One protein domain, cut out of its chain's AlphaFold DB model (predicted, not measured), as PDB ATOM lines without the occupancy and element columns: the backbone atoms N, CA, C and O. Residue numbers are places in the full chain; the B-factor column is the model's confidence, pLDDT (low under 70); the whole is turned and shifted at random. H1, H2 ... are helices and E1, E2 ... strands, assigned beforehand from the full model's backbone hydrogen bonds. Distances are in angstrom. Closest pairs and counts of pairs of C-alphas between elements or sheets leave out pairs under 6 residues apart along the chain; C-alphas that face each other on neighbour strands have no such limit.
ATOM      1  N   LYS A   2      16.169  17.415  -6.940       72.62
ATOM      2  CA  LYS A   2      15.884  16.765  -5.655       72.62
ATOM      3  C   LYS A   2      14.370  16.763  -5.463       72.62
ATOM      4  O   LYS A   2      13.745  17.804  -5.626       72.62
ATOM      5  N   LYS A   3      13.794  15.598  -5.177       73.88
ATOM      6  CA  LYS A   3      12.370  15.475  -4.863       73.88
ATOM      7  C   LYS A   3      12.183  15.732  -3.376       73.88
ATOM      8  O   LYS A   3      12.920  15.173  -2.564       73.88
ATOM      9  N   LEU A   4      11.233  16.593  -3.050       75.56
ATOM     10  CA  LEU A   4      10.815  16.858  -1.685       75.56
ATOM     11  C   LEU A   4       9.576  15.997  -1.445       75.56
ATOM     12  O   LEU A   4       8.587  16.140  -2.157       75.56
ATOM     13  N   ASN A   5       9.673  15.048  -0.516       81.50
ATOM     14  CA  ASN A   5       8.624  14.067  -0.245       81.50
ATOM     15  C   ASN A   5       8.219  14.125   1.232       81.50
ATOM     16  O   ASN A   5       9.039  14.451   2.093       81.50
ATOM     17  N   GLY A   6       6.981  13.719   1.513       82.88
ATOM     18  CA  GLY A   6       6.446  13.632   2.871       82.88
ATOM     19  C   GLY A   6       6.125  15.001   3.467       82.88
ATOM     20  O   GLY A   6       5.896  15.962   2.739       82.88
ATOM     21  N   TYR A   7       6.143  15.080   4.795       84.25
ATOM     22  CA  TYR A   7       5.683  16.236   5.573       84.25
ATOM     23  C   TYR A   7       6.257  17.586   5.107       84.25
ATOM     24  O   TYR A   7       5.544  18.574   5.004       84.25
ATOM     25  N   ALA A   8       7.538  17.630   4.733       80.56
ATOM     26  CA  ALA A   8       8.169  18.871   4.286       80.56
ATOM     27  C   ALA A   8       7.583  19.419   2.966       80.56
ATOM     28  O   ALA A   8       7.611  20.624   2.740       80.56
ATOM     29  N   ALA A   9       7.041  18.559   2.096       83.31
ATOM     30  CA  ALA A   9       6.357  18.995   0.881       83.31
ATOM     31  C   ALA A   9       4.950  19.541   1.178       83.31
ATOM     32  O   ALA A   9       4.518  20.488   0.524       83.31
ATOM     33  N   GLU A  10       4.259  18.972   2.169       82.62
ATOM     34  CA  GLU A  10       2.943  19.442   2.619       82.62
ATOM     35  C   GLU A  10       3.047  20.823   3.264       82.62
ATOM     36  O   GLU A  10       2.339  21.732   2.845       82.62
ATOM     37  N   VAL A  11       4.017  21.017   4.161       82.38
ATOM     38  CA  VAL A  11       4.263  22.312   4.812       82.38
ATOM     39  C   VAL A  11       4.555  23.408   3.786       82.38
ATOM     40  O   VAL A  11       3.986  24.490   3.855       82.38
ATOM     41  N   ILE A  12       5.397  23.141   2.780       81.62
ATOM     42  CA  ILE A  12       5.666  24.124   1.716       81.62
ATOM     43  C   ILE A  12       4.389  24.435   0.925       81.62
ATOM     44  O   ILE A  12       4.156  25.586   0.569       81.62
ATOM     45  N   LYS A  13       3.551  23.429   0.657       79.56
ATOM     46  CA  LYS A  13       2.290  23.615  -0.064       79.56
ATOM     47  C   LYS A  13       1.294  24.464   0.732       79.56
ATOM     48  O   LYS A  13       0.630  25.304   0.133       79.56
ATOM     49  N   GLU A  14       1.207  24.262   2.043       80.38
ATOM     50  CA  GLU A  14       0.371  25.067   2.941       80.38
ATOM     51  C   GLU A  14       0.858  26.515   3.000       80.38
ATOM     52  O   GLU A  14       0.067  27.413   2.737       80.38
ATOM     53  N   ILE A  15       2.164  26.741   3.183       79.00
ATOM     54  CA  ILE A  15       2.774  28.084   3.174       79.00
ATOM     55  C   ILE A  15       2.415  28.839   1.883       79.00
ATOM     56  O   ILE A  15       1.994  29.994   1.916       79.00
ATOM     57  N   ILE A  16       2.515  28.167   0.728       76.12
ATOM     58  CA  ILE A  16       2.131  28.747  -0.567       76.12
ATOM     59  C   ILE A  16       0.626  29.052  -0.621       76.12
ATOM     60  O   ILE A  16       0.236  30.094  -1.146       76.12
ATOM     61  N   HIS A  17      -0.220  28.155  -0.108       76.44
ATOM     62  CA  HIS A  17      -1.677  28.297  -0.164       76.44
ATOM     63  C   HIS A  17      -2.206  29.406   0.752       76.44
ATOM     64  O   HIS A  17      -3.111  30.142   0.367       76.44
ATOM     65  N   GLU A  18      -1.624  29.548   1.941       77.12
ATOM     66  CA  GLU A  18      -2.001  30.549   2.942       77.12
ATOM     67  C   GLU A  18      -1.457  31.947   2.607       77.12
ATOM     68  O   GLU A  18      -1.830  32.937   3.237       77.12
ATOM     69  N   GLY A  19      -0.602  32.054   1.581       68.38
ATOM     70  CA  GLY A  19       0.058  33.304   1.208       68.38
ATOM     71  C   GLY A  19       1.092  33.756   2.241       68.38
ATOM     72  O   GLY A  19       1.557  34.901   2.200       68.38
ATOM     73  N   GLU A  20       1.464  32.869   3.162       72.62
ATOM     74  CA  GLU A  20       2.545  33.108   4.096       72.62
ATOM     75  C   GLU A  20       3.865  33.040   3.330       72.62
ATOM     76  O   GLU A  20       4.176  32.085   2.626       72.62
ATOM     77  N   SER A  21       4.658  34.101   3.416       73.19
ATOM     78  CA  SER A  21       5.938  34.184   2.705       73.19
ATOM     79  C   SER A  21       7.128  34.074   3.640       73.19
ATOM     80  O   SER A  21       8.253  34.138   3.160       73.19
ATOM     81  N   VAL A  22       6.915  33.920   4.954       80.50
ATOM     82  CA  VAL A  22       7.972  33.938   5.973       80.50
ATOM     83  C   VAL A  22       7.805  32.773   6.933       80.50
ATOM     84  O   VAL A  22       6.790  32.685   7.607       80.50
ATOM     85  N   PHE A  23       8.830  31.933   7.056       80.75
ATOM     86  CA  PHE A  23       8.867  30.844   8.033       80.75
ATOM     87  C   PHE A  23      10.190  30.855   8.806       80.75
ATOM     88  O   PHE A  23      11.187  31.426   8.355       80.75
ATOM     89  N   GLU A  24      10.207  30.255   9.996       84.81
ATOM     90  CA  GLU A  24      11.374  30.235  10.883       84.81
ATOM     91  C   GLU A  24      11.969  28.825  10.993       84.81
ATOM     92  O   GLU A  24      11.254  27.857  11.232       84.81
ATOM     93  N   ILE A  25      13.290  28.715  10.830       84.69
ATOM     94  CA  ILE A  25      14.066  27.490  11.060       84.69
ATOM     95  C   ILE A  25      15.277  27.863  11.915       84.69
ATOM     96  O   ILE A  25      16.014  28.786  11.566       84.69
ATOM     97  N   ASP A  26      15.490  27.161  13.030       90.44
ATOM     98  CA  ASP A  26      16.615  27.380  13.955       90.44
ATOM     99  C   ASP A  26      16.792  28.853  14.391       90.44
ATOM    100  O   ASP A  26      17.907  29.376  14.448       90.44
ATOM    101  N   GLY A  27      15.689  29.563  14.657       90.31
ATOM    102  CA  GLY A  27      15.724  30.977  15.058       90.31
ATOM    103  C   GLY A  27      15.977  31.964  13.913       90.31
ATOM    104  O   GLY A  27      16.106  33.169  14.144       90.31
ATOM    105  N   LYS A  28      16.091  31.481  12.670       90.88
ATOM    106  CA  LYS A  28      16.313  32.302  11.477       90.88
ATOM    107  C   LYS A  28      15.059  32.347  10.626       90.88
ATOM    108  O   LYS A  28      14.450  31.320  10.341       90.88
ATOM    109  N   LYS A  29      14.711  33.549  10.176       87.31
ATOM    110  CA  LYS A  29      13.578  33.780   9.279       87.31
ATOM    111  C   LYS A  29      14.008  33.623   7.828       87.31
ATOM    112  O   LYS A  29      15.026  34.177   7.414       87.31
ATOM    113  N   TYR A  30      13.203  32.901   7.069       83.44
ATOM    114  CA  TYR A  30      13.395  32.632   5.655       83.44
ATOM    115  C   TYR A  30      12.177  33.104   4.884       83.44
ATOM    116  O   TYR A  30      11.051  32.919   5.337       83.44
ATOM    117  N   HIS A  31      12.421  33.698   3.717       82.38
ATOM    118  CA  HIS A  31      11.360  34.063   2.795       82.38
ATOM    119  C   HIS A  31      11.189  32.987   1.723       82.38
ATOM    120  O   HIS A  31      12.167  32.605   1.076       82.38
ATOM    121  N   LEU A  32       9.958  32.515   1.531       80.19
ATOM    122  CA  LEU A  32       9.602  31.623   0.432       80.19
ATOM    123  C   LEU A  32       9.122  32.451  -0.764       80.19
ATOM    124  O   LEU A  32       8.200  33.253  -0.635       80.19
ATOM    125  N   SER A  33       9.705  32.201  -1.935       73.75
ATOM    126  CA  SER A  33       9.191  32.687  -3.218       73.75
ATOM    127  C   SER A  33       9.078  31.511  -4.174       73.75
ATOM    128  O   SER A  33      10.058  30.794  -4.391       73.75
ATOM    129  N   VAL A  34       7.896  31.311  -4.752       72.38
ATOM    130  CA  VAL A  34       7.682  30.290  -5.780       72.38
ATOM    131  C   VAL A  34       8.020  30.889  -7.137       72.38
ATOM    132  O   VAL A  34       7.492  31.932  -7.514       72.38
ATOM    133  N   ILE A  35       8.907  30.220  -7.866       72.62
ATOM    134  CA  ILE A  35       9.155  30.490  -9.279       72.62
ATOM    135  C   ILE A  35       8.547  29.308 -10.027       72.62
ATOM    136  O   ILE A  35       9.183  28.265 -10.164       72.62
ATOM    137  N   GLU A  36       7.285  29.442 -10.428       68.56
ATOM    138  CA  GLU A  36       6.659  28.467 -11.318       68.56
ATOM    139  C   GLU A  36       7.207  28.692 -12.727       68.56
ATOM    140  O   GLU A  36       6.917  29.701 -13.374       68.56
ATOM    141  N   GLU A  37       8.022  27.758 -13.209       65.12
ATOM    142  CA  GLU A  37       8.262  27.655 -14.643       65.12
ATOM    143  C   GLU A  37       6.997  27.064 -15.268       65.12
ATOM    144  O   GLU A  37       6.609  25.934 -14.975       65.12
ATOM    145  N   SER A  38       6.308  27.861 -16.082       56.91
ATOM    146  CA  SER A  38       5.107  27.430 -16.793       56.91
ATOM    147  C   SER A  38       5.459  26.245 -17.699       56.91
ATOM    148  O   SER A  38       6.278  26.399 -18.603       56.91
ATOM    149  N   GLU A  39       4.850  25.074 -17.480       56.56
ATOM    150  CA  GLU A  39       5.067  23.896 -18.340       56.56
ATOM    151  C   GLU A  39       4.670  24.170 -19.798       56.56
ATOM    152  O   GLU A  39       5.254  23.607 -20.723       56.56
ATOM    153  N   THR A  40       3.728  25.088 -20.023       51.12
ATOM    154  CA  THR A  40       3.416  25.578 -21.358       51.12
ATOM    155  C   THR A  40       4.277  26.793 -21.661       51.12
ATOM    156  O   THR A  40       4.083  27.914 -21.182       51.12
ATOM    157  N   THR A  41       5.244  26.582 -22.544       50.06
ATOM    158  CA  THR A  41       5.813  27.700 -23.278       50.06
ATOM    159  C   THR A  41       4.633  28.348 -24.003       50.06
ATOM    160  O   THR A  41       4.045  27.719 -24.873       50.06
ATOM    161  N   VAL A  42       4.302  29.611 -23.719       52.22
ATOM    162  CA  VAL A  42       3.268  30.406 -24.436       52.22
ATOM    163  C   VAL A  42       3.458  30.394 -25.975       52.22
ATOM    164  O   VAL A  42       2.625  30.876 -26.736       52.22
ATOM    165  N   LYS A  43       4.572  29.836 -26.463       49.91
ATOM    166  CA  LYS A  43       4.866  29.556 -27.869       49.91
ATOM    167  C   LYS A  43       4.098  28.361 -28.460       49.91
ATOM    168  O   LYS A  43       3.955  28.340 -29.677       49.91
ATOM    169  N   GLU A  44       3.609  27.407 -27.669       47.19
ATOM    170  CA  GLU A  44       2.917  26.214 -28.193       47.19
ATOM    171  C   GLU A  44       1.412  26.442 -28.420       47.19
ATOM    172  O   GLU A  44       0.865  25.941 -29.402       47.19
ATOM    173  N   ASP A  45       0.768  27.324 -27.647       44.69
ATOM    174  CA  ASP A  45      -0.644  27.696 -27.859       44.69
ATOM    175  C   ASP A  45      -0.880  28.532 -29.134       44.69
ATOM    176  O   ASP A  45      -2.013  28.689 -29.585       44.69
ATOM    177  N   VAL A  46       0.179  29.056 -29.762       49.88
ATOM    178  CA  VAL A  46       0.082  29.794 -31.039       49.88
ATOM    179  C   VAL A  46      -0.024  28.845 -32.242       49.88
ATOM    180  O   VAL A  46      -0.421  29.271 -33.324       49.88
ATOM    181  N   VAL A  47       0.304  27.559 -32.076       50.00
ATOM    182  CA  VAL A  47       0.241  26.574 -33.171       50.00
ATOM    183  C   VAL A  47      -1.156  25.954 -33.299       50.00
ATOM    184  O   VAL A  47      -1.533  25.533 -34.390       50.00
ATOM    185  N   ILE A  48      -1.942  25.929 -32.217       53.19
ATOM    186  CA  ILE A  48      -3.253  25.257 -32.189       53.19
ATOM    187  C   ILE A  48      -4.400  26.193 -32.604       53.19
ATOM    188  O   ILE A  48      -5.435  25.708 -33.055       53.19
ATOM    189  N   ASP A  49      -4.214  27.517 -32.557       49.25
ATOM    190  CA  ASP A  49      -5.242  28.461 -33.002       49.25
ATOM    191  C   ASP A  49      -4.641  29.670 -33.754       49.25
ATOM    192  O   ASP A  49      -4.146  30.620 -33.132       49.25
ATOM    193  N   PRO A  50      -4.664  29.681 -35.103       54.56
ATOM    194  CA  PRO A  50      -4.181  30.821 -35.880       54.56
ATOM    195  C   PRO A  50      -4.971  32.120 -35.615       54.56
ATOM    196  O   PRO A  50      -4.477  33.202 -35.953       54.56
ATOM    197  N   ASP A  51      -6.140  32.062 -34.962       57.00
ATOM    198  CA  ASP A  51      -6.985  33.232 -34.696       57.00
ATOM    199  C   ASP A  51      -6.565  34.053 -33.453       57.00
ATOM    200  O   ASP A  51      -6.995  35.195 -33.253       57.00
TER     201      ASP A  51
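Overview. This is residues 2 to 51 of the 61 residues of an uncharacterized protein of Bacillus sp. V3-13 (UniProt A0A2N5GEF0). A small two-stranded hairpin, E1 and E2, and a long tail that leads away from it to a short helix, H2, make one long line, and the longer helix, H1, hangs off to one side of that line. The tail sticks out with residues 35 to 51, and the middle of the model is not a packed core. The printed part has 50 residues, with two named helices and two named strands in the order H1, E1, E2, H2 along the chain; the sheet has the order E1 - E2 and is antiparallel. The class is mixed, helices and strands, though under half of the residues are in named elements. The whole is extended, with a radius of gyration of the C-alphas of 16.9 A, and its C-alphas span 54 by 20 by 18 A, a rod.

Arrangement. Strand E1, residues 22 to 25, and strand E2, residues 28 to 31, are antiparallel neighbours and form a hairpin, with 145 degrees between their N-to-C directions. The C-alphas of Glu 24 and Lys 29 face each other at 4.5 A, and those of Val 22 and His 31 at 4.6 A. N 30 and O 23 are within hydrogen-bond range at 2.8 A, as are N 25 and O 28 at 2.9 A. Helix H1, residues 7 to 18, comes before E1 in the chain, and a tight link of 3 residues joins the two. H1 and E2 are apart. Helix H2, residues 45 to 48, is apart from H1 and from E1. In H1 every O i to N i+4 pair is within hydrogen-bond range; H2 is too short for such a pair, and its one O i to N i+3 pair is not within range.

Along the chain. E1 measures 10.2 A from first to last C-alpha, and E2 measures 10.1 A. E2 begins with C-alpha 28 at (16.313, 32.302, 11.477). H1 is the longest helix, 16.5 A from C-alpha 7 at (5.683, 16.236, 5.573) to C-alpha 18. H2 measures 5.6 A and ends with C-alpha 48 at (-3.253, 25.257, -32.189).

Size, cuts and confidence. The two C-alphas farthest apart are those of Gly 27 and Asp 51, at 54.7 A. The printed part has no cut. The link from E1 to E2 is tight, with 2 residues, and the link from E2 to H2 is long, with 13 residues, 32 to 44. Residues 5 to 11, of which 7 to 11 belong to H1, stand free, and so do residues 24 to 29 and residues 35 to 51, of which 45 to 48 belong to H2. The mean pLDDT of the printed part is 71.5, and residue 19 and residues 36 to 51 are under 70.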